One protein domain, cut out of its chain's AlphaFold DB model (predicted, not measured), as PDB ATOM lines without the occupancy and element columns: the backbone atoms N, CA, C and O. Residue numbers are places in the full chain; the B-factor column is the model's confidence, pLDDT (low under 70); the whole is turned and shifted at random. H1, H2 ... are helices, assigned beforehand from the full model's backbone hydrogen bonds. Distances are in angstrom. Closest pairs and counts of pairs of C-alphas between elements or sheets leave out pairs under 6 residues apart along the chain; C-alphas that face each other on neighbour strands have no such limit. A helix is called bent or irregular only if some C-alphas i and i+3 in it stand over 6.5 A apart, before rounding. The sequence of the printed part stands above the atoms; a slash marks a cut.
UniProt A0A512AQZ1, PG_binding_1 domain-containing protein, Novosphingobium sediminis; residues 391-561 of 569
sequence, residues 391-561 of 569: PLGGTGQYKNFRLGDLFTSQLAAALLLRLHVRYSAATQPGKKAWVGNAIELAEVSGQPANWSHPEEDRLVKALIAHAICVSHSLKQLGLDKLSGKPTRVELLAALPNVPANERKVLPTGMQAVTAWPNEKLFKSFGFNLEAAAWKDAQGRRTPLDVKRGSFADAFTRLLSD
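Overview. This is residues 391 to 561 of the 569 residues of the protein "PG_binding_1 domain-containing protein" of Novosphingobium sediminis (UniProt A0A512AQZ1). One long helix, H5, runs through the core of a body of short helices and long loops: H4 and H8 pack on it from opposite sides, and H2 runs loosely beside it on a third. H1 and H10 lie toward the end where H5 begins, H6 lies toward the end where it stops, and a narrow loop at residues 534 to 542 reaches far out beyond H9. The printed part has 171 residues with ten named helices, H1 to H10 in order along the chain, and no named strand; its class is all helix, though 82 residues, under half, are in named elements. It is compact, with a radius of gyration of the C-alphas of 16.5 A, and spans 48 by 45 by 27 A.

Arrangement. H5, residues 453 to 471, has its centre nearest to the mean of the C-alphas, at 3.3 A. With its residues 459 to 467 alone it touches H4, residues 434 to 441, at a steep tilt of 55 degrees, opposite ways; the closest C-alphas are those of Ala 438 and Leu 463, 4.8 A apart. With residues 464 to 471 alone, H5 touches H8, residues 519 to 525, at a steep tilt of 47 degrees, the same way, and the C-alphas of Ile 468 and Phe 525 come closest, at 5.7 A. H2, residues 410 to 422, runs the same way as H5 at a shallow tilt of 18 degrees, but the two are close but not clearly touching: the closest C-alphas, those of Ala 412 and Val 460, are 6.2 A apart. H2 touches H3, residues 424 to 427, with residues 416 to 420 alone, closest at the C-alphas of His 420 and Thr 427, 6.1 A. H3 and H4 touch only at the corner by their link, where the C-alphas of Ala 426 and Trp 434 are 4.9 A apart. H1, residues 403 to 406, and H10, residues 552 to 559, only just touch, with 3 pairs of C-alphas within 8 A, the closest being Gly 404 and Phe 555 at 7.2 A. H6, residues 488 to 497, is close to H5 but not clearly touching, closest at the C-alphas of Cys 469 and Leu 491, 7.5 A. H7, residues 507 to 511, is close to H8 but not clearly touching, with the C-alphas of Gly 509 and Leu 521 5.9 A apart. H8 touches H9, residues 529 to 532, closest at the C-alphas of Glu 519 and Leu 529, 6.3 A. H9 and H10 are apart. Every O i to N i+4 pair is within hydrogen-bond range in H2, H4, H5, H7, H8 and H10, against 3 of 6 in H6; H1, H3 and H9 are too short for such a pair.

Along the chain. H5 is 26.9 A long, from C-alpha 453 at (188.013, 260.211, 215.899) to C-alpha 471 at (207.504, 244.619, 226.041). H2 measures 18.7 A and H6 15.6 A; H6 is irregular, but only just, with C-alphas 493 and 496 6.9 A apart. H10 measures 10.8 A, ending with C-alpha 559 at (183.615, 259.428, 238.722), H4 10.3 A and H8 10.2 A. H1, H3, H7 and H9 have four or five residues each.

Size, cuts and confidence. The C-alphas farthest apart are those of Ser 483 and Gln 538, 54.5 A. The printed part has no cut. The links H4 to H5, H5 to H6 and H9 to H10 are long; in the last, residues 534 to 535 pair antiparallel with residues 541 to 542. The mean pLDDT of the printed part is 70.8, and 74 residues are under 70: residues 394 to 395, 429 to 433 and 467 to 533.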
ATOM      1  N   PRO A 391     195.885 262.433 236.446       87.12
ATOM      2  CA  PRO A 391     196.313 263.665 235.797       87.12
ATOM      3  C   PRO A 391     197.613 263.435 235.023       87.12
ATOM      4  O   PRO A 391     198.494 262.713 235.483       87.12
ATOM      5  N   LEU A 392     197.763 264.081 233.868       82.25
ATOM      6  CA  LEU A 392     198.978 263.999 233.052       82.25
ATOM      7  C   LEU A 392     200.150 264.803 233.631       82.25
ATOM      8  O   LEU A 392     201.302 264.447 233.403       82.25
ATOM      9  N   GLY A 393     199.880 265.872 234.385       75.94
ATOM     10  CA  GLY A 393     200.903 266.689 235.043       75.94
ATOM     11  C   GLY A 393     202.018 267.210 234.115       75.94
ATOM     12  O   GLY A 393     201.913 267.201 232.890       75.94
ATOM     13  N   GLY A 394     203.117 267.688 234.707       69.69
ATOM     14  CA  GLY A 394     204.319 268.106 233.971       69.69
ATOM     15  C   GLY A 394     204.209 269.441 233.217       69.69
ATOM     16  O   GLY A 394     203.375 270.296 233.515       69.69
ATOM     17  N   THR A 395     205.110 269.642 232.252       53.00
ATOM     18  CA  THR A 395     205.222 270.852 231.423       53.00
ATOM     19  C   THR A 395     204.871 270.506 229.977       53.00
ATOM     20  O   THR A 395     205.709 270.000 229.239       53.00
ATOM     21  N   GLY A 396     203.625 270.733 229.565       71.38
ATOM     22  CA  GLY A 396     203.170 270.443 228.204       71.38
ATOM     23  C   GLY A 396     201.727 270.881 227.975       71.38
ATOM     24  O   GLY A 396     201.029 271.237 228.928       71.38
ATOM     25  N   GLN A 397     201.277 270.847 226.718       80.94
ATOM     26  CA  GLN A 397     199.939 271.297 226.309       80.94
ATOM     27  C   GLN A 397     198.809 270.579 227.069       80.94
ATOM     28  O   GLN A 397     197.774 271.179 227.349       80.94
ATOM     29  N   TYR A 398     199.030 269.321 227.459       85.69
ATOM     30  CA  TYR A 398     198.016 268.474 228.089       85.69
ATOM     31  C   TYR A 398     198.178 268.314 229.608       85.69
ATOM     32  O   TYR A 398     197.492 267.496 230.212       85.69
ATOM     33  N   LYS A 399     199.047 269.104 230.259       83.88
ATOM     34  CA  LYS A 399     199.406 268.927 231.683       83.88
ATOM     35  C   LYS A 399     198.233 268.977 232.672       83.88
ATOM     36  O   LYS A 399     198.311 268.394 233.750       83.88
ATOM     37  N   ASN A 400     197.162 269.684 232.311       88.06
ATOM     38  CA  ASN A 400     195.978 269.880 233.151       88.06
ATOM     39  C   ASN A 400     194.855 268.872 232.855       88.06
ATOM     40  O   ASN A 400     193.797 268.953 233.472       88.06
ATOM     41  N   PHE A 401     195.060 267.955 231.911       90.69
ATOM     42  CA  PHE A 401     194.079 266.937 231.551       90.69
ATOM     43  C   PHE A 401     194.355 265.624 232.279       90.69
ATOM     44  O   PHE A 401     195.482 265.335 232.694       90.69
ATOM     45  N   ARG A 402     193.312 264.810 232.411       91.69
ATOM     46  CA  ARG A 402     193.377 263.425 232.873       91.69
ATOM     47  C   ARG A 402     193.447 262.487 231.676       91.69
ATOM     48  O   ARG A 402     193.068 262.857 230.566       91.69
ATOM     49  N   LEU A 403     193.862 261.242 231.900       92.00
ATOM     50  CA  LEU A 403     193.878 260.229 230.839       92.00
ATOM     51  C   LEU A 403     192.512 260.076 230.156       92.00
ATOM     52  O   LEU A 403     192.438 260.091 228.929       92.00
ATOM     53  N   GLY A 404     191.431 260.019 230.933       94.06
ATOM     54  CA  GLY A 404     190.064 259.896 230.424       94.06
ATOM     55  C   GLY A 404     189.536 261.127 229.682       94.06
ATOM     56  O   GLY A 404     188.481 261.035 229.066       94.06
ATOM     57  N   ASP A 405     190.252 262.258 229.700       93.94
ATOM     58  CA  ASP A 405     189.909 263.429 228.878       93.94
ATOM     59  C   ASP A 405     190.512 263.326 227.457       93.94
ATOM     60  O   ASP A 405     190.020 263.945 226.511       93.94
ATOM     61  N   LEU A 406     191.580 262.533 227.285       93.44
ATOM     62  CA  LEU A 406     192.240 262.294 225.994       93.44
ATOM     63  C   LEU A 406     191.718 261.011 225.334       93.44
ATOM     64  O   LEU A 406     191.383 261.017 224.147       93.44
ATOM     65  N   PHE A 407     191.636 259.939 226.123       94.06
ATOM     66  CA  PHE A 407     191.242 258.588 225.731       94.06
ATOM     67  C   PHE A 407     189.775 258.354 226.113       94.06
ATOM     68  O   PHE A 407     189.466 257.993 227.247       94.06
ATOM     69  N   THR A 408     188.868 258.601 225.171       96.62
ATOM     70  CA  THR A 408     187.418 258.696 225.421       96.62
ATOM     71  C   THR A 408     186.596 257.611 224.725       96.62
ATOM     72  O   THR A 408     185.379 257.555 224.895       96.62
ATOM     73  N   SER A 409     187.234 256.768 223.919       95.88
ATOM     74  CA  SER A 409     186.653 255.573 223.321       95.88
ATOM     75  C   SER A 409     186.706 254.397 224.290       95.88
ATOM     76  O   SER A 409     187.597 254.285 225.139       95.88
ATOM     77  N   GLN A 410     185.758 253.479 224.143       94.62
ATOM     78  CA  GLN A 410     185.695 252.283 224.970       94.62
ATOM     79  C   GLN A 410     186.941 251.399 224.809       94.62
ATOM     80  O   GLN A 410     187.460 250.866 225.794       94.62
ATOM     81  N   LEU A 411     187.451 251.269 223.582       91.38
ATOM     82  CA  LEU A 411     188.695 250.550 223.319       91.38
ATOM     83  C   LEU A 411     189.885 251.165 224.068       91.38
ATOM     84  O   LEU A 411     190.674 250.437 224.674       91.38
ATOM     85  N   ALA A 412     190.015 252.491 224.050       93.00
ATOM     86  CA  ALA A 412     191.111 253.165 224.731       93.00
ATOM     87  C   ALA A 412     191.049 252.966 226.254       93.00
ATOM     88  O   ALA A 412     192.077 252.693 226.878       93.00
ATOM     89  N   ALA A 413     189.849 253.012 226.840       96.19
ATOM     90  CA  ALA A 413     189.637 252.717 228.255       96.19
ATOM     91  C   ALA A 413     190.088 251.288 228.624       96.19
ATOM     92  O   ALA A 413     190.821 251.101 229.597       96.19
ATOM     93  N   ALA A 414     189.723 250.285 227.815       94.00
ATOM     94  CA  ALA A 414     190.151 248.899 228.018       94.00
ATOM     95  C   ALA A 414     191.677 248.730 227.890       94.00
ATOM     96  O   ALA A 414     192.298 248.027 228.687       94.00
ATOM     97  N   LEU A 415     192.300 249.404 226.917       89.88
ATOM     98  CA  LEU A 415     193.749 249.361 226.707       89.88
ATOM     99  C   LEU A 415     194.531 249.989 227.858       89.88
ATOM    100  O   LEU A 415     195.521 249.410 228.302       89.88
ATOM    101  N   LEU A 416     194.086 251.141 228.361       92.19
ATOM    102  CA  LEU A 416     194.704 251.783 229.521       92.19
ATOM    103  C   LEU A 416     194.583 250.913 230.773       92.19
ATOM    104  O   LEU A 416     195.559 250.780 231.513       92.19
ATOM    105  N   LEU A 417     193.430 250.270 230.985       93.88
ATOM    106  CA  LEU A 417     193.254 249.329 232.090       93.88
ATOM    107  C   LEU A 417     194.165 248.103 231.943       93.88
ATOM    108  O   LEU A 417     194.875 247.770 232.888       93.88
ATOM    109  N   ARG A 418     194.220 247.468 230.763       89.69
ATOM    110  CA  ARG A 418     195.142 246.346 230.500       89.69
ATOM    111  C   ARG A 418     196.590 246.745 230.760       89.69
ATOM    112  O   ARG A 418     197.352 246.002 231.381       89.69
ATOM    113  N   LEU A 419     196.972 247.919 230.266       86.00
ATOM    114  CA  LEU A 419     198.313 248.443 230.441       86.00
ATOM    115  C   LEU A 419     198.632 248.648 231.924       86.00
ATOM    116  O   LEU A 419     199.723 248.290 232.356       86.00
ATOM    117  N   HIS A 420     197.681 249.162 232.704       88.88
ATOM    118  CA  HIS A 420     197.827 249.321 234.148       88.88
ATOM    119  C   HIS A 420     197.955 247.984 234.887       88.88
ATOM    120  O   HIS A 420     198.842 247.845 235.726       88.88
ATOM    121  N   VAL A 421     197.129 246.990 234.551       87.88
ATOM    122  CA  VAL A 421     197.192 245.653 235.169       87.88
ATOM    123  C   VAL A 421     198.571 245.024 234.967       87.88
ATOM    124  O   VAL A 421     199.172 244.526 235.915       87.88
ATOM    125  N   ARG A 422     199.123 245.107 233.751       81.50
ATOM    126  CA  ARG A 422     200.430 244.512 233.435       81.50
ATOM    127  C   ARG A 422     201.616 245.356 233.897       81.50
ATOM    128  O   ARG A 422     202.643 244.828 234.312       81.50
ATOM    129  N   TYR A 423     201.490 246.672 233.772       80.31
ATOM    130  CA  TYR A 423     202.562 247.644 233.941       80.31
ATOM    131  C   TYR A 423     202.009 248.911 234.594       80.31
ATOM    132  O   TYR A 423     201.956 249.967 233.975       80.31
ATOM    133  N   SER A 424     201.608 248.834 235.859       81.00
ATOM    134  CA  SER A 424     200.968 249.957 236.572       81.00
ATOM    135  C   SER A 424     201.672 251.315 236.417       81.00
ATOM    136  O   SER A 424     201.024 252.333 236.167       81.00
ATOM    137  N   ALA A 425     203.009 251.330 236.441       78.06
ATOM    138  CA  ALA A 425     203.819 252.532 236.231       78.06
ATOM    139  C   ALA A 425     203.676 253.170 234.829       78.06
ATOM    140  O   ALA A 425     203.971 254.350 234.661       78.06
ATOM    141  N   ALA A 426     203.226 252.423 233.818       77.06
ATOM    142  CA  ALA A 426     203.109 252.886 232.435       77.06
ATOM    143  C   ALA A 426     202.027 253.960 232.242       77.06
ATOM    144  O   ALA A 426     202.129 254.772 231.321       77.06
ATOM    145  N   THR A 427     201.021 253.978 233.121       77.31
ATOM    146  CA  THR A 427     199.930 254.969 233.118       77.31
ATOM    147  C   THR A 427     200.235 256.214 233.954       77.31
ATOM    148  O   THR A 427     199.465 257.169 233.938       77.31
ATOM    149  N   GLN A 428     201.371 256.240 234.658       75.75
ATOM    150  CA  GLN A 428     201.773 257.394 235.458       75.75
ATOM    151  C   GLN A 428     202.324 258.524 234.594       75.75
ATOM    152  O   GLN A 428     203.013 258.241 233.617       75.75
ATOM    153  N   PRO A 429     202.174 259.787 235.011       61.56
ATOM    154  CA  PRO A 429     202.946 260.900 234.467       61.56
ATOM    155  C   PRO A 429     204.407 260.921 234.973       61.56
ATOM    156  O   PRO A 429     204.680 260.650 236.141       61.56
ATOM    157  N   GLY A 430     205.376 261.269 234.109       58.88
ATOM    158  CA  GLY A 430     206.794 261.453 234.475       58.88
ATOM    159  C   GLY A 430     207.806 260.471 233.852       58.88
ATOM    160  O   GLY A 430     207.631 259.953 232.751       58.88
ATOM    161  N   LYS A 431     208.944 260.237 234.533       45.12
ATOM    162  CA  LYS A 431     210.165 259.622 233.953       45.12
ATOM    163  C   LYS A 431     210.006 258.187 233.409       45.12
ATOM    164  O   LYS A 431     210.901 257.750 232.694       45.12
ATOM    165  N   LYS A 432     208.882 257.492 233.619       54.38
ATOM    166  CA  LYS A 432     208.568 256.178 233.006       54.38
ATOM    167  C   LYS A 432     207.199 256.122 232.291       54.38
ATOM    168  O   LYS A 432     206.735 255.032 231.979       54.38
ATOM    169  N   ALA A 433     206.580 257.270 232.011       64.00
ATOM    170  CA  ALA A 433     205.233 257.386 231.450       64.00
ATOM    171  C   ALA A 433     205.144 256.911 229.993       64.00
ATOM    172  O   ALA A 433     205.455 257.670 229.074       64.00
ATOM    173  N   TRP A 434     204.692 255.678 229.757       76.69
ATOM    174  CA  TRP A 434     204.468 255.191 228.387       76.69
ATOM    175  C   TRP A 434     203.377 256.006 227.703       76.69
ATOM    176  O   TRP A 434     203.494 256.321 226.524       76.69
ATOM    177  N   VAL A 435     202.357 256.407 228.464       80.12
ATOM    178  CA  VAL A 435     201.279 257.259 227.959       80.12
ATOM    179  C   VAL A 435     201.787 258.651 227.565       80.12
ATOM    180  O   VAL A 435     201.375 259.164 226.531       80.12
ATOM    181  N   GLY A 436     202.727 259.237 228.315       78.56
ATOM    182  CA  GLY A 436     203.349 260.515 227.940       78.56
ATOM    183  C   GLY A 436     204.079 260.422 226.597       78.56
ATOM    184  O   GLY A 436     203.812 261.204 225.691       78.56
ATOM    185  N   ASN A 437     204.910 259.388 226.434       75.56
ATOM    186  CA  ASN A 437     205.608 259.127 225.174       75.56
ATOM    187  C   ASN A 437     204.632 258.832 224.016       75.56
ATOM    188  O   ASN A 437     204.879 259.229 222.882       75.56
ATOM    189  N   ALA A 438     203.521 258.140 224.287       79.12
ATOM    190  CA  ALA A 438     202.485 257.875 223.293       79.12
ATOM    191  C   ALA A 438     201.791 259.165 222.829       79.12
ATOM    192  O   ALA A 438     201.528 259.317 221.639       79.12
ATOM    193  N   ILE A 439     201.532 260.107 223.741       81.44
ATOM    194  CA  ILE A 439     200.956 261.418 223.410       81.44
ATOM    195  C   ILE A 439     201.903 262.216 222.508       81.44
ATOM    196  O   ILE A 439     201.459 262.771 221.504       81.44
ATOM    197  N   GLU A 440     203.200 262.229 222.822       78.44
ATOM    198  CA  GLU A 440     204.220 262.871 221.981       78.44
ATOM    199  C   GLU A 440     204.320 262.207 220.597       78.44
ATOM    200  O   GLU A 440     204.369 262.893 219.578       78.44
ATOM    201  N   LEU A 441     204.289 260.872 220.544       73.56
ATOM    202  CA  LEU A 441     204.358 260.100 219.301       73.56
ATOM    203  C   LEU A 441     203.120 260.280 218.406       73.56
ATOM    204  O   LEU A 441     203.233 260.165 217.187       73.56
ATOM    205  N   ALA A 442     201.952 260.540 218.994       82.00
ATOM    206  CA  ALA A 442     200.693 260.679 218.264       82.00
ATOM    207  C   ALA A 442     200.564 261.998 217.485       82.00
ATOM    208  O   ALA A 442     199.672 262.107 216.643       82.00
ATOM    209  N   GLU A 443     201.413 262.992 217.782       81.94
ATOM    210  CA  GLU A 443     201.418 264.317 217.141       81.94
ATOM    211  C   GLU A 443     200.042 265.003 217.124       81.94
ATOM    212  O   GLU A 443     199.683 265.736 216.201       81.94
ATOM    213  N   VAL A 444     199.238 264.757 218.157       83.81
ATOM    214  CA  VAL A 444     197.954 265.436 218.328       83.81
ATOM    215  C   VAL A 444     198.183 266.857 218.836       83.81
ATOM    216  O   VAL A 444     199.004 267.094 219.726       83.81
ATOM    217  N   SER A 445     197.441 267.812 218.281       86.12
ATOM    218  CA  SER A 445     197.502 269.234 218.635       86.12
ATOM    219  C   SER A 445     196.098 269.793 218.882       86.12
ATOM    220  O   SER A 445     195.093 269.141 218.601       86.12
ATOM    221  N   GLY A 446     196.010 270.997 219.451       88.00
ATOM    222  CA  GLY A 446     194.732 271.622 219.809       88.00
ATOM    223  C   GLY A 446     194.079 271.080 221.088       88.00
ATOM    224  O   GLY A 446     194.602 270.204 221.775       88.00
ATOM    225  N   GLN A 447     192.936 271.656 221.455       89.69
ATOM    226  CA  GLN A 447     192.204 271.273 222.666       89.69
ATOM    227  C   GLN A 447     191.534 269.900 222.481       89.69
ATOM    228  O   GLN A 447     190.808 269.744 221.497       89.69
ATOM    229  N   PRO A 448     191.674 268.945 223.425       91.81
ATOM    230  CA  PRO A 448     191.024 267.635 223.334       91.81
ATOM    231  C   PRO A 448     189.509 267.695 223.111       91.81
ATOM    232  O   PRO A 448     188.955 266.846 222.419       91.81
ATOM    233  N   ALA A 449     188.831 268.723 223.626       89.75
ATOM    234  CA  ALA A 449     187.400 268.935 223.393       89.75
ATOM    235  C   ALA A 449     187.033 269.112 221.903       89.75
ATOM    236  O   ALA A 449     185.908 268.812 221.518       89.75
ATOM    237  N   ASN A 450     187.981 269.551 221.068       91.19
ATOM    238  CA  ASN A 450     187.787 269.789 219.634       91.19
ATOM    239  C   ASN A 450     188.267 268.622 218.760       91.19
ATOM    240  O   ASN A 450     188.169 268.686 217.537       91.19
ATOM    241  N   TRP A 451     188.839 267.581 219.362       91.94
ATOM    242  CA  TRP A 451     189.329 266.423 218.623       91.94
ATOM    243  C   TRP A 451     188.189 265.580 218.068       91.94
ATOM    244  O   TRP A 451     187.152 265.391 218.708       91.94
ATOM    245  N   SER A 452     188.447 264.994 216.907       91.75
ATOM    246  CA  SER A 452     187.602 264.009 216.252       91.75
ATOM    247  C   SER A 452     188.187 262.598 216.420       91.75
ATOM    248  O   SER A 452     189.174 262.383 217.128       91.75
ATOM    249  N   HIS A 453     187.543 261.596 215.821       90.38
ATOM    250  CA  HIS A 453     188.013 260.211 215.899       90.38
ATOM    251  C   HIS A 453     189.466 260.016 215.397       90.38
ATOM    252  O   HIS A 453     190.221 259.358 216.109       90.38
ATOM    253  N   PRO A 454     189.905 260.614 214.268       89.12
ATOM    254  CA  PRO A 454     191.300 260.583 213.816       89.12
ATOM    255  C   PRO A 454     192.367 260.947 214.860       89.12
ATOM    256  O   PRO A 454     193.411 260.298 214.917       89.12
ATOM    257  N   GLU A 455     192.141 261.969 215.689       90.62
ATOM    258  CA  GLU A 455     193.109 262.363 216.722       90.62
ATOM    259  C   GLU A 455     193.265 261.275 217.787       90.62
ATOM    260  O   GLU A 455     194.383 260.899 218.141       90.62
ATOM    261  N   GLU A 456     192.149 260.743 218.287       90.81
ATOM    262  CA  GLU A 456     192.190 259.683 219.292       90.81
ATOM    263  C   GLU A 456     192.730 258.368 218.724       90.81
ATOM    264  O   GLU A 456     193.488 257.668 219.389       90.81
ATOM    265  N   ASP A 457     192.399 258.054 217.476       85.00
ATOM    266  CA  ASP A 457     192.933 256.894 216.771       85.00
ATOM    267  C   ASP A 457     194.474 256.939 216.710       85.00
ATOM    268  O   ASP A 457     195.134 255.959 217.071       85.00
ATOM    269  N   ARG A 458     195.071 258.100 216.385       84.06
ATOM    270  CA  ARG A 458     196.533 258.293 216.465       84.06
ATOM    271  C   ARG A 458     197.082 258.038 217.872       84.06
ATOM    272  O   ARG A 458     198.111 257.375 218.000       84.06
ATOM    273  N   LEU A 459     196.399 258.507 218.920       87.31
ATOM    274  CA  LEU A 459     196.799 258.272 220.315       87.31
ATOM    275  C   LEU A 459     196.782 256.791 220.691       87.31
ATOM    276  O   LEU A 459     197.744 256.285 221.270       87.31
ATOM    277  N   VAL A 460     195.708 256.080 220.351       85.12
ATOM    278  CA  VAL A 460     195.574 254.650 220.644       85.12
ATOM    279  C   VAL A 460     196.645 253.845 219.903       85.12
ATOM    280  O   VAL A 460     197.295 252.979 220.495       85.12
ATOM    281  N   LYS A 461     196.888 254.161 218.629       78.00
ATOM    282  CA  LYS A 461     197.942 253.532 217.822       78.00
ATOM    283  C   LYS A 461     199.331 253.772 218.406       78.00
ATOM    284  O   LYS A 461     200.108 252.825 218.529       78.00
ATOM    285  N   ALA A 462     199.626 255.005 218.816       79.62
ATOM    286  CA  ALA A 462     200.887 255.355 219.459       79.62
ATOM    287  C   ALA A 462     201.081 254.617 220.794       79.62
ATOM    288  O   ALA A 462     202.179 254.137 221.079       79.62
ATOM    289  N   LEU A 463     200.011 254.463 221.582       81.31
ATOM    290  CA  LEU A 463     200.036 253.719 222.839       81.31
ATOM    291  C   LEU A 463     200.383 252.243 222.618       81.31
ATOM    292  O   LEU A 463     201.274 251.718 223.286       81.31
ATOM    293  N   ILE A 464     199.725 251.586 221.658       75.50
ATOM    294  CA  ILE A 464     199.991 250.184 221.305       75.50
ATOM    295  C   ILE A 464     201.427 250.023 220.800       75.50
ATOM    296  O   ILE A 464     202.145 249.138 221.267       75.50
ATOM    297  N   ALA A 465     201.864 250.893 219.886       70.00
ATOM    298  CA  ALA A 465     203.214 250.852 219.332       70.00
ATOM    299  C   ALA A 465     204.274 250.968 220.434       70.00
ATOM    300  O   ALA A 465     205.169 250.127 220.530       70.00
ATOM    301  N   HIS A 466     204.134 251.957 221.321       71.88
ATOM    302  CA  HIS A 466     205.059 252.144 222.431       71.88
ATOM    303  C   HIS A 466     205.052 250.943 223.387       71.88
ATOM    304  O   HIS A 466     206.108 250.488 223.826       71.88
ATOM    305  N   ALA A 467     203.877 250.398 223.701       69.56
ATOM    306  CA  ALA A 467     203.769 249.258 224.599       69.56
ATOM    307  C   ALA A 467     204.440 247.992 224.030       69.56
ATOM    308  O   ALA A 467     205.122 247.285 224.772       69.56
ATOM    309  N   ILE A 468     204.328 247.751 222.717       67.00
ATOM    310  CA  ILE A 468     205.045 246.672 222.017       67.00
ATOM    311  C   ILE A 468     206.562 246.894 222.084       67.00
ATOM    312  O   ILE A 468     207.305 245.955 222.375       67.00
ATOM    313  N   CYS A 469     207.036 248.118 221.843       62.03
ATOM    314  CA  CYS A 469     208.466 248.432 221.881       62.03
ATOM    315  C   CYS A 469     209.095 248.207 223.259       62.03
ATOM    316  O   CYS A 469     210.262 247.845 223.325       62.03
ATOM    317  N   VAL A 470     208.349 248.418 224.349       61.50
ATOM    318  CA  VAL A 470     208.870 248.206 225.709       61.50
ATOM    319  C   VAL A 470     208.713 246.755 226.172       61.50
ATOM    320  O   VAL A 470     209.532 246.273 226.955       61.50
ATOM    321  N   SER A 471     207.687 246.036 225.700       57.38
ATOM    322  CA  SER A 471     207.504 244.619 226.041       57.38
ATOM    323  C   SER A 471     208.554 243.708 225.399       57.38
ATOM    324  O   SER A 471     208.818 242.625 225.918       57.38
ATOM    325  N   HIS A 472     209.151 244.137 224.286       57.06
ATOM    326  CA  HIS A 472     210.339 243.518 223.702       57.06
ATOM    327  C   HIS A 472     211.559 244.241 224.276       57.06
ATOM    328  O   HIS A 472     211.584 245.466 224.339       57.06
ATOM    329  N   SER A 473     212.566 243.516 224.766       51.94
ATOM    330  CA  SER A 473     213.710 244.192 225.391       51.94
ATOM    331  C   SER A 473     214.401 245.109 224.371       51.94
ATOM    332  O   SER A 473     214.622 244.708 223.231       51.94
ATOM    333  N   LEU A 474     214.809 246.319 224.779       50.25
ATOM    334  CA  LEU A 474     215.573 247.236 223.913       50.25
ATOM    335  C   LEU A 474     216.811 246.551 223.309       50.25
ATOM    336  O   LEU A 474     217.186 246.830 222.178       50.25
ATOM    337  N   LYS A 475     217.380 245.575 224.024       49.47
ATOM    338  CA  LYS A 475     218.471 244.711 223.563       49.47
ATOM    339  C   LYS A 475     218.100 243.840 222.358       49.47
ATOM    340  O   LYS A 475     218.904 243.708 221.445       49.47
ATOM    341  N   GLN A 476     216.891 243.278 222.316       51.19
ATOM    342  CA  GLN A 476     216.385 242.539 221.146       51.19
ATOM    343  C   GLN A 476     216.119 243.458 219.947       51.19
ATOM    344  O   GLN A 476     216.126 242.993 218.812       51.19
ATOM    345  N   LEU A 477     215.921 244.753 220.196       48.75
ATOM    346  CA  LEU A 477     215.728 245.782 219.173       48.75
ATOM    347  C   LEU A 477     217.040 246.481 218.762       48.75
ATOM    348  O   LEU A 477     217.020 247.343 217.887       48.75
ATOM    349  N   GLY A 478     218.179 246.133 219.375       52.31
ATOM    350  CA  GLY A 478     219.471 246.791 219.130       52.31
ATOM    351  C   GLY A 478     219.570 248.225 219.672       52.31
ATOM    352  O   GLY A 478     220.406 248.999 219.216       52.31
ATOM    353  N   LEU A 479     218.710 248.587 220.626       51.19
ATOM    354  CA  LEU A 479     218.593 249.917 221.233       51.19
ATOM    355  C   LEU A 479     219.216 250.006 222.638       51.19
ATOM    356  O   LEU A 479     219.089 251.026 223.309       51.19
ATOM    357  N   ASP A 480     219.897 248.959 223.105       52.69
ATOM    358  CA  ASP A 480     220.512 248.883 224.438       52.69
ATOM    359  C   ASP A 480     221.729 249.802 224.629       52.69
ATOM    360  O   ASP A 480     222.128 250.060 225.763       52.69
ATOM    361  N   LYS A 481     222.303 250.316 223.536       47.81
ATOM    362  CA  LYS A 481     223.450 251.239 223.551       47.81
ATOM    363  C   LYS A 481     223.069 252.720 223.584       47.81
ATOM    364  O   LYS A 481     223.957 253.565 223.692       47.81
ATOM    365  N   LEU A 482     221.783 253.052 223.480       47.62
ATOM    366  CA  LEU A 482     221.337 254.439 223.563       47.62
ATOM    367  C   LEU A 482     221.434 254.922 225.013       47.62
ATOM    368  O   LEU A 482     220.826 254.361 225.924       47.62
ATOM    369  N   SER A 483     222.216 255.978 225.237       32.22
ATOM    370  CA  SER A 483     222.313 256.633 226.540       32.22
ATOM    371  C   SER A 483     221.107 257.558 226.735       32.22
ATOM    372  O   SER A 483     221.149 258.747 226.447       32.22
ATOM    373  N   GLY A 484     219.987 257.001 227.198       48.97
ATOM    374  CA  GLY A 484     218.755 257.757 227.433       48.97
ATOM    375  C   GLY A 484     217.501 257.015 226.985       48.97
ATOM    376  O   GLY A 484     217.545 255.841 226.629       48.97
ATOM    377  N   LYS A 485     216.350 257.694 227.040       47.16
ATOM    378  CA  LYS A 485     215.109 257.157 226.469       47.16
ATOM    379  C   LYS A 485     215.205 257.233 224.939       47.16
ATOM    380  O   LYS A 485     215.519 258.317 224.453       47.16
ATOM    381  N   PRO A 486     214.911 256.152 224.199       48.72
ATOM    382  CA  PRO A 486     214.943 256.188 222.744       48.72
ATOM    383  C   PRO A 486     213.921 257.204 222.225       48.72
ATOM    384  O   PRO A 486     212.753 257.207 222.622       48.72
ATOM    385  N   THR A 487     214.388 258.089 221.357       51.59
ATOM    386  CA  THR A 487     213.588 259.076 220.641       51.59
ATOM    387  C   THR A 487     212.648 258.388 219.649       51.59
ATOM    388  O   THR A 487     212.828 257.228 219.267       51.59
ATOM    389  N   ARG A 488     211.641 259.126 219.171       46.78
ATOM    390  CA  ARG A 488     210.725 258.679 218.111       46.78
ATOM    391  C   ARG A 488     211.459 258.111 216.894       46.78
ATOM    392  O   ARG A 488     211.072 257.065 216.386       46.78
ATOM    393  N   VAL A 489     212.498 258.801 216.428       52.84
ATOM    394  CA  VAL A 489     213.264 258.396 215.241       52.84
ATOM    395  C   VAL A 489     213.977 257.070 215.492       52.84
ATOM    396  O   VAL A 489     213.956 256.197 214.634       52.84
ATOM    397  N   GLU A 490     214.525 256.877 216.689       54.66
ATOM    398  CA  GLU A 490     215.239 255.654 217.068       54.66
ATOM    399  C   GLU A 490     214.298 254.459 217.243       54.66
ATOM    400  O   GLU A 490     214.613 253.363 216.782       54.66
ATOM    401  N   LEU A 491     213.114 254.662 217.835       53.41
ATOM    402  CA  LEU A 491     212.090 253.618 217.924       53.41
ATOM    403  C   LEU A 491     211.618 253.183 216.535       53.41
ATOM    404  O   LEU A 491     211.553 251.987 216.265       53.41
ATOM    405  N   LEU A 492     211.341 254.137 215.643       51.53
ATOM    406  CA  LEU A 492     210.920 253.852 214.270       51.53
ATOM    407  C   LEU A 492     212.034 253.182 213.447       51.53
ATOM    408  O   LEU A 492     211.759 252.277 212.659       51.53
ATOM    409  N   ALA A 493     213.291 253.577 213.660       53.25
ATOM    410  CA  ALA A 493     214.453 253.035 212.961       53.25
ATOM    411  C   ALA A 493     214.897 251.645 213.457       53.25
ATOM    412  O   ALA A 493     215.579 250.936 212.721       53.25
ATOM    413  N   ALA A 494     214.519 251.232 214.672       51.09
ATOM    414  CA  ALA A 494     214.888 249.933 215.252       51.09
ATOM    415  C   ALA A 494     213.956 248.776 214.882       51.09
ATOM    416  O   ALA A 494     214.331 247.608 214.992       51.09
ATOM    417  N   LEU A 495     212.743 249.084 214.423       47.50
ATOM    418  CA  LEU A 495     211.734 248.099 214.020       47.50
ATOM    419  C   LEU A 495     212.220 247.069 212.978       47.50
ATOM    420  O   LEU A 495     211.807 245.910 213.072       47.50
ATOM    421  N   PRO A 496     213.113 247.405 212.024       48.91
ATOM    422  CA  PRO A 496     213.702 246.426 211.116       48.91
ATOM    423  C   PRO A 496     214.619 245.402 211.802       48.91
ATOM    424  O   PRO A 496     214.819 244.331 211.243       48.91
ATOM    425  N   ASN A 497     215.169 245.665 212.991       46.91
ATOM    426  CA  ASN A 497     216.148 244.784 213.654       46.91
ATOM    427  C   ASN A 497     215.522 243.657 214.490       46.91
ATOM    428  O   ASN A 497     216.229 242.769 214.959       46.91
ATOM    429  N   VAL A 498     214.195 243.643 214.610       47.44
ATOM    430  CA  VAL A 498     213.420 242.541 215.194       47.44
ATOM    431  C   VAL A 498     213.709 241.235 214.419       47.44
ATOM    432  O   VAL A 498     213.763 241.286 213.186       47.44
ATOM    433  N   PRO A 499     213.898 240.066 215.064       45.78
ATOM    434  CA  PRO A 499     214.149 238.779 214.396       45.78
ATOM    435  C   PRO A 499     213.092 238.403 213.341       45.78
ATOM    436  O   PRO A 499     211.911 238.686 213.503       45.78
ATOM    437  N   ALA A 500     213.475 237.740 212.243       43.81
ATOM    438  CA  ALA A 500     212.601 237.517 211.076       43.81
ATOM    439  C   ALA A 500     211.323 236.683 211.345       43.81
ATOM    440  O   ALA A 500     210.307 236.866 210.674       43.81
ATOM    441  N   ASN A 501     211.348 235.801 212.346       45.69
ATOM    442  CA  ASN A 501     210.176 235.076 212.856       45.69
ATOM    443  C   ASN A 501     209.186 235.997 213.602       45.69
ATOM    444  O   ASN A 501     207.987 235.726 213.604       45.69
ATOM    445  N   GLU A 502     209.670 237.109 214.154       41.78
ATOM    446  CA  GLU A 502     208.899 238.181 214.797       41.78
ATOM    447  C   GLU A 502     208.592 239.342 213.811       41.78
ATOM    448  O   GLU A 502     207.578 240.030 213.945       41.78
ATOM    449  N   ARG A 503     209.356 239.482 212.708       41.91
ATOM    450  CA  ARG A 503     209.057 240.370 211.556       41.91
ATOM    451  C   ARG A 503     207.816 239.967 210.755       41.91
ATOM    452  O   ARG A 503     207.424 240.703 209.864       41.91
ATOM    453  N   LYS A 504     207.139 238.852 211.034       41.66
ATOM    454  CA  LYS A 504     205.787 238.628 210.472       41.66
ATOM    455  C   LYS A 504     204.702 239.450 211.187       41.66
ATOM    456  O   LYS A 504     203.561 239.471 210.732       41.66
ATOM    457  N   VAL A 505     205.053 240.123 212.288       40.22
ATOM    458  CA  VAL A 505     204.126 240.850 213.168       40.22
ATOM    459  C   VAL A 505     204.340 242.375 213.121       40.22
ATOM    460  O   VAL A 505     203.399 243.123 213.371       40.22
ATOM    461  N   LEU A 506     205.532 242.860 212.743       35.81
ATOM    462  CA  LEU A 506     205.948 244.267 212.932       35.81
ATOM    463  C   LEU A 506     206.077 245.163 211.670       35.81
ATOM    464  O   LEU A 506     205.626 246.304 211.743       35.81
ATOM    465  N   PRO A 507     206.549 244.712 210.490       38.12
ATOM    466  CA  PRO A 507     206.493 245.487 209.241       38.12
ATOM    467  C   PRO A 507     205.049 245.666 208.759       38.12
ATOM    468  O   PRO A 507     204.647 246.761 208.375       38.12
ATOM    469  N   THR A 508     204.223 244.625 208.908       39.94
ATOM    470  CA  THR A 508     202.765 244.748 208.796       39.94
ATOM    471  C   THR A 508     202.209 245.574 209.948       39.94
ATOM    472  O   THR A 508     201.200 246.216 209.780       39.94
ATOM    473  N   GLY A 509     202.859 245.629 211.106       35.84
ATOM    474  CA  GLY A 509     202.411 246.422 212.244       35.84
ATOM    475  C   GLY A 509     202.374 247.924 211.972       35.84
ATOM    476  O   GLY A 509     201.361 248.552 212.221       35.84
ATOM    477  N   MET A 510     203.418 248.507 211.381       36.28
ATOM    478  CA  MET A 510     203.400 249.940 211.049       36.28
ATOM    479  C   MET A 510     202.771 250.262 209.689       36.28
ATOM    480  O   MET A 510     202.115 251.293 209.573       36.28
ATOM    481  N   GLN A 511     202.860 249.371 208.692       38.16
ATOM    482  CA  GLN A 511     202.084 249.516 207.449       38.16
ATOM    483  C   GLN A 511     200.605 249.118 207.593       38.16
ATOM    484  O   GLN A 511     199.833 249.413 206.697       38.16
ATOM    485  N   ALA A 512     200.186 248.479 208.691       38.81
ATOM    486  CA  ALA A 512     198.785 248.175 209.009       38.81
ATOM    487  C   ALA A 512     198.274 248.891 210.266       38.81
ATOM    488  O   ALA A 512     197.118 248.708 210.635       38.81
ATOM    489  N   VAL A 513     199.065 249.791 210.860       36.91
ATOM    490  CA  VAL A 513     198.520 250.913 211.642       36.91
ATOM    491  C   VAL A 513     197.626 251.790 210.743       36.91
ATOM    492  O   VAL A 513     196.743 252.474 211.245       36.91
ATOM    493  N   THR A 514     197.746 251.713 209.415       36.91
ATOM    494  CA  THR A 514     196.770 252.286 208.467       36.91
ATOM    495  C   THR A 514     195.550 251.385 208.206       36.91
ATOM    496  O   THR A 514     194.505 251.908 207.837       36.91
ATOM    497  N   ALA A 515     195.621 250.070 208.457       38.56
ATOM    498  CA  ALA A 515     194.514 249.109 208.305       38.56
ATOM    499  C   ALA A 515     193.893 248.750 209.668       38.56
ATOM    500  O   ALA A 515     193.840 247.592 210.090       38.56
ATOM    501  N   TRP A 516     193.474 249.788 210.385       39.41
ATOM    502  CA  TRP A 516     192.810 249.681 211.679       39.41
ATOM    503  C   TRP A 516     191.390 249.108 211.540       39.41
ATOM    504  O   TRP A 516     190.659 249.572 210.663       39.41
ATOM    505  N   PRO A 517     190.950 248.183 212.418       49.25
ATOM    506  CA  PRO A 517     191.700 247.474 213.468       49.25
ATOM    507  C   PRO A 517     192.468 246.235 212.938       49.25
ATOM    508  O   PRO A 517     191.903 245.420 212.217       49.25
ATOM    509  N   ASN A 518     193.734 246.030 213.352       52.94
ATOM    510  CA  ASN A 518     194.535 244.845 212.981       52.94
ATOM    511  C   ASN A 518     194.796 243.907 214.174       52.94
ATOM    512  O   ASN A 518     195.651 244.163 215.022       52.94
ATOM    513  N   GLU A 519     194.120 242.762 214.181       51.94
ATOM    514  CA  GLU A 519     194.161 241.740 215.234       51.94
ATOM    515  C   GLU A 519     195.576 241.207 215.574       51.94
ATOM    516  O   GLU A 519     195.846 240.827 216.717       51.94
ATOM    517  N   LYS A 520     196.521 241.198 214.621       48.84
ATOM    518  CA  LYS A 520     197.879 240.655 214.836       48.84
ATOM    519  C   LYS A 520     198.739 241.531 215.754       48.84
ATOM    520  O   LYS A 520     199.506 240.989 216.546       48.84
ATOM    521  N   LEU A 521     198.588 242.855 215.678       48.00
ATOM    522  CA  LEU A 521     199.268 243.819 216.563       48.00
ATOM    523  C   LEU A 521     198.765 243.719 218.003       48.00
ATOM    524  O   LEU A 521     199.503 243.806 218.977       48.00
ATOM    525  N   PHE A 522     197.469 243.500 218.120       52.12
ATOM    526  CA  PHE A 522     196.767 243.324 219.374       52.12
ATOM    527  C   PHE A 522     197.216 242.031 220.081       52.12
ATOM    528  O   PHE A 522     197.590 242.052 221.257       52.12
ATOM    529  N   LYS A 523     197.346 240.923 219.339       54.41
ATOM    530  CA  LYS A 523     197.896 239.657 219.855       54.41
ATOM    531  C   LYS A 523     199.339 239.773 220.372       54.41
ATOM    532  O   LYS A 523     199.647 239.136 221.375       54.41
ATOM    533  N   SER A 524     200.209 240.589 219.767       46.62
ATOM    534  CA  SER A 524     201.600 240.755 220.239       46.62
ATOM    535  C   SER A 524     201.732 241.607 221.502       46.62
ATOM    536  O   SER A 524     202.632 241.373 222.307       46.62
ATOM    537  N   PHE A 525     200.790 242.523 221.738       51.25
ATOM    538  CA  PHE A 525     200.626 243.195 223.031       51.25
ATOM    539  C   PHE A 525     199.983 242.279 224.099       51.25
ATOM    540  O   PHE A 525     199.971 242.601 225.289       51.25
ATOM    541  N   GLY A 526     199.485 241.101 223.704       55.16
ATOM    542  CA  GLY A 526     198.718 240.215 224.578       55.16
ATOM    543  C   GLY A 526     197.322 240.765 224.880       55.16
ATOM    544  O   GLY A 526     196.843 240.629 226.006       55.16
ATOM    545  N   PHE A 527     196.710 241.440 223.901       60.59
ATOM    546  CA  PHE A 527     195.332 241.915 223.937       60.59
ATOM    547  C   PHE A 527     194.605 241.487 222.666       60.59
ATOM    548  O   PHE A 527     194.677 242.167 221.660       60.59
ATOM    549  N   ASN A 528     193.923 240.350 222.664       65.81
ATOM    550  CA  ASN A 528     193.183 239.868 221.500       65.81
ATOM    551  C   ASN A 528     191.792 240.534 221.406       65.81
ATOM    552  O   ASN A 528     190.907 240.191 222.183       65.81
ATOM    553  N   LEU A 529     191.582 241.425 220.426       65.12
ATOM    554  CA  LEU A 529     190.303 242.123 220.202       65.12
ATOM    555  C   LEU A 529     189.116 241.190 219.935       65.12
ATOM    556  O   LEU A 529     188.016 241.440 220.422       65.12
ATOM    557  N   GLU A 530     189.326 240.120 219.169       64.31
ATOM    558  CA  GLU A 530     188.261 239.165 218.870       64.31
ATOM    559  C   GLU A 530     187.843 238.375 220.109       64.31
ATOM    560  O   GLU A 530     186.658 238.072 220.270       64.31
ATOM    561  N   ALA A 531     188.809 238.029 220.964       62.38
ATOM    562  CA  ALA A 531     188.559 237.363 222.240       62.38
ATOM    563  C   ALA A 531     188.003 238.330 223.296       62.38
ATOM    564  O   ALA A 531     187.219 237.921 224.136       62.38
ATOM    565  N   ALA A 532     188.377 239.608 223.226       60.38
ATOM    566  CA  ALA A 532     187.906 240.667 224.111       60.38
ATOM    567  C   ALA A 532     186.435 241.056 223.872       60.38
ATOM    568  O   ALA A 532     185.837 241.729 224.712       60.38
ATOM    569  N   ALA A 533     185.848 240.654 222.741       66.50
ATOM    570  CA  ALA A 533     184.444 240.898 222.453       66.50
ATOM    571  C   ALA A 533     183.550 240.001 223.322       66.50
ATOM    572  O   ALA A 533     183.539 238.775 223.174       66.50
ATOM    573  N   TRP A 534     182.763 240.626 224.200       75.19
ATOM    574  CA  TRP A 534     181.767 239.925 225.008       75.19
ATOM    575  C   TRP A 534     180.746 239.225 224.108       75.19
ATOM    576  O   TRP A 534     180.248 239.822 223.148       75.19
ATOM    577  N   LYS A 535     180.436 237.968 224.429       78.88
ATOM    578  CA  LYS A 535     179.365 237.204 223.789       78.88
ATOM    579  C   LYS A 535     178.097 237.338 224.615       78.88
ATOM    580  O   LYS A 535     178.107 237.021 225.802       78.88
ATOM    581  N   ASP A 536     177.019 237.788 223.989       75.75
ATOM    582  CA  ASP A 536     175.712 237.761 224.635       75.75
ATOM    583  C   ASP A 536     175.177 236.329 224.791       75.75
ATOM    584  O   ASP A 536     175.799 235.354 224.362       75.75
ATOM    585  N   ALA A 537     174.000 236.192 225.407       71.56
ATOM    586  CA  ALA A 537     173.359 234.895 225.617       71.56
ATOM    587  C   ALA A 537     173.042 234.148 224.303       71.56
ATOM    588  O   ALA A 537     172.803 232.945 224.324       71.56
ATOM    589  N   GLN A 538     173.052 234.842 223.161       73.19
ATOM    590  CA  GLN A 538     172.861 234.282 221.823       73.19
ATOM    591  C   GLN A 538     174.201 234.011 221.113       73.19
ATOM    592  O   GLN A 538     174.222 233.662 219.934       73.19
ATOM    593  N   GLY A 539     175.331 234.180 221.805       77.75
ATOM    594  CA  GLY A 539     176.673 233.989 221.264       77.75
ATOM    595  C   GLY A 539     177.155 235.124 220.356       77.75
ATOM    596  O   GLY A 539     178.231 235.003 219.759       77.75
ATOM    597  N   ARG A 540     176.406 236.230 220.241       78.31
ATOM    598  CA  ARG A 540     176.782 237.373 219.400       78.31
ATOM    599  C   ARG A 540     177.887 238.164 220.080       78.31
ATOM    600  O   ARG A 540     177.753 238.584 221.228       78.31
ATOM    601  N   ARG A 541     178.982 238.385 219.354       78.94
ATOM    602  CA  ARG A 541     180.117 239.181 219.831       78.94
ATOM    603  C   ARG A 541     179.804 240.665 219.706       78.94
ATOM    604  O   ARG A 541     179.500 241.133 218.613       78.94
ATOM    605  N   THR A 542     179.940 241.401 220.804       79.44
ATOM    606  CA  THR A 542     179.873 242.864 220.791       79.44
ATOM    607  C   THR A 542     181.297 243.423 220.858       79.44
ATOM    608  O   THR A 542     181.941 243.275 221.901       79.44
ATOM    609  N   PRO A 543     181.828 244.001 219.765       83.06
ATOM    610  CA  PRO A 543     183.161 244.595 219.771       83.06
ATOM    611  C   PRO A 543     183.195 245.848 220.654       83.06
ATOM    612  O   PRO A 543     182.162 246.469 220.904       83.06
ATOM    613  N   LEU A 544     184.394 246.225 221.102       88.31
ATOM    614  CA  LEU A 544     184.597 247.502 221.784       88.31
ATOM    615  C   LEU A 544     184.387 248.655 220.798       88.31
ATOM    616  O   LEU A 544     184.925 248.630 219.689       88.31
ATOM    617  N   ASP A 545     183.643 249.672 221.218       91.06
ATOM    618  CA  ASP A 545     183.429 250.882 220.439       91.06
ATOM    619  C   ASP A 545     184.731 251.694 220.344       91.06
ATOM    620  O   ASP A 545     185.360 252.076 221.339       91.06
ATOM    621  N   VAL A 546     185.158 251.936 219.109       89.25
ATOM    622  CA  VAL A 546     186.359 252.711 218.784       89.25
ATOM    623  C   VAL A 546     186.050 254.197 218.613       89.25
ATOM    624  O   VAL A 546     186.968 255.015 218.572       89.25
ATOM    625  N   LYS A 547     184.769 254.575 218.515       93.25
ATOM    626  CA  LYS A 547     184.349 255.955 218.299       93.25
ATOM    627  C   LYS A 547     184.780 256.819 219.481       93.25
ATOM    628  O   LYS A 547     184.526 256.485 220.642       93.25
ATOM    629  N   ARG A 548     185.398 257.962 219.175       94.00
ATOM    630  CA  ARG A 548     185.716 259.000 220.163       94.00
ATOM    631  C   ARG A 548     184.446 259.410 220.915       94.00
ATOM    632  O   ARG A 548     183.398 259.607 220.305       94.00
ATOM    633  N   GLY A 549     184.549 259.520 222.233       95.50
ATOM    634  CA  GLY A 549     183.451 259.877 223.126       95.50
ATOM    635  C   GLY A 549     182.523 258.723 223.518       95.50
ATOM    636  O   GLY A 549     181.685 258.927 224.393       95.50
ATOM    637  N   SER A 550     182.670 257.519 222.947       96.25
ATOM    638  CA  SER A 550     181.808 256.361 223.268       96.25
ATOM    639  C   SER A 550     181.864 255.919 224.736       96.25
ATOM    640  O   SER A 550     180.953 255.249 225.215       96.25
ATOM    641  N   PHE A 551     182.900 256.322 225.474       97.50
ATOM    642  CA  PHE A 551     183.081 256.039 226.896       97.50
ATOM    643  C   PHE A 551     182.957 257.288 227.792       97.50
ATOM    644  O   PHE A 551     182.991 257.171 229.015       97.50
ATOM    645  N   ALA A 552     182.803 258.491 227.227       96.12
ATOM    646  CA  ALA A 552     182.896 259.740 227.990       96.12
ATOM    647  C   ALA A 552     181.778 259.906 229.044       96.12
ATOM    648  O   ALA A 552     182.060 260.279 230.187       96.12
ATOM    649  N   ASP A 553     180.525 259.585 228.696       97.00
ATOM    650  CA  ASP A 553     179.404 259.601 229.655       97.00
ATOM    651  C   ASP A 553     179.614 258.560 230.764       97.00
ATOM    652  O   ASP A 553     179.504 258.868 231.950       97.00
ATOM    653  N   ALA A 554     180.029 257.349 230.383       97.69
ATOM    654  CA  ALA A 554     180.311 256.272 231.321       97.69
ATOM    655  C   ALA A 554     181.423 256.643 232.308       97.69
ATOM    656  O   ALA A 554     181.281 256.404 233.506       97.69
ATOM    657  N   PHE A 555     182.501 257.277 231.838       97.25
ATOM    658  CA  PHE A 555     183.568 257.772 232.705       97.25
ATOM    659  C   PHE A 555     183.074 258.873 233.650       97.25
ATOM    660  O   PHE A 555     183.371 258.834 234.844       97.25
ATOM    661  N   THR A 556     182.274 259.817 233.148       96.75
ATOM    662  CA  THR A 556     181.683 260.886 233.968       96.75
ATOM    663  C   THR A 556     180.829 260.307 235.095       96.75
ATOM    664  O   THR A 556     181.001 260.680 236.254       96.75
ATOM    665  N   ARG A 557     179.972 259.331 234.782       97.19
ATOM    666  CA  ARG A 557     179.130 258.655 235.778       97.19
ATOM    667  C   ARG A 557     179.943 257.809 236.748       97.19
ATOM    668  O   ARG A 557     179.659 257.837 237.942       97.19
ATOM    669  N   LEU A 558     180.994 257.145 236.267       95.06
ATOM    670  CA  LEU A 558     181.911 256.360 237.091       95.06
ATOM    671  C   LEU A 558     182.658 257.225 238.125       95.06
ATOM    672  O   LEU A 558     182.886 256.777 239.247       95.06
ATOM    673  N   LEU A 559     183.015 258.469 237.781       92.81
ATOM    674  CA  LEU A 559     183.615 259.428 238.722       92.81
ATOM    675  C   LEU A 559     182.663 259.820 239.857       92.81
ATOM    676  O   LEU A 559     183.118 260.061 240.975       92.81
ATOM    677  N   SER A 560     181.366 259.892 239.562       92.75
ATOM    678  CA  SER A 560     180.317 260.286 240.507       92.75
ATOM    679  C   SER A 560     179.589 259.112 241.165       92.75
ATOM    680  O   SER A 560     178.646 259.349 241.914       92.75
ATOM    681  N   ASP A 561     179.974 257.867 240.870       91.50
ATOM    682  CA  ASP A 561     179.232 256.687 241.312       91.50
ATOM    683  C   ASP A 561     179.252 256.567 242.849       91.50
ATOM    684  O   ASP A 561     180.313 256.305 243.427       91.50
TER     685      ASP A 561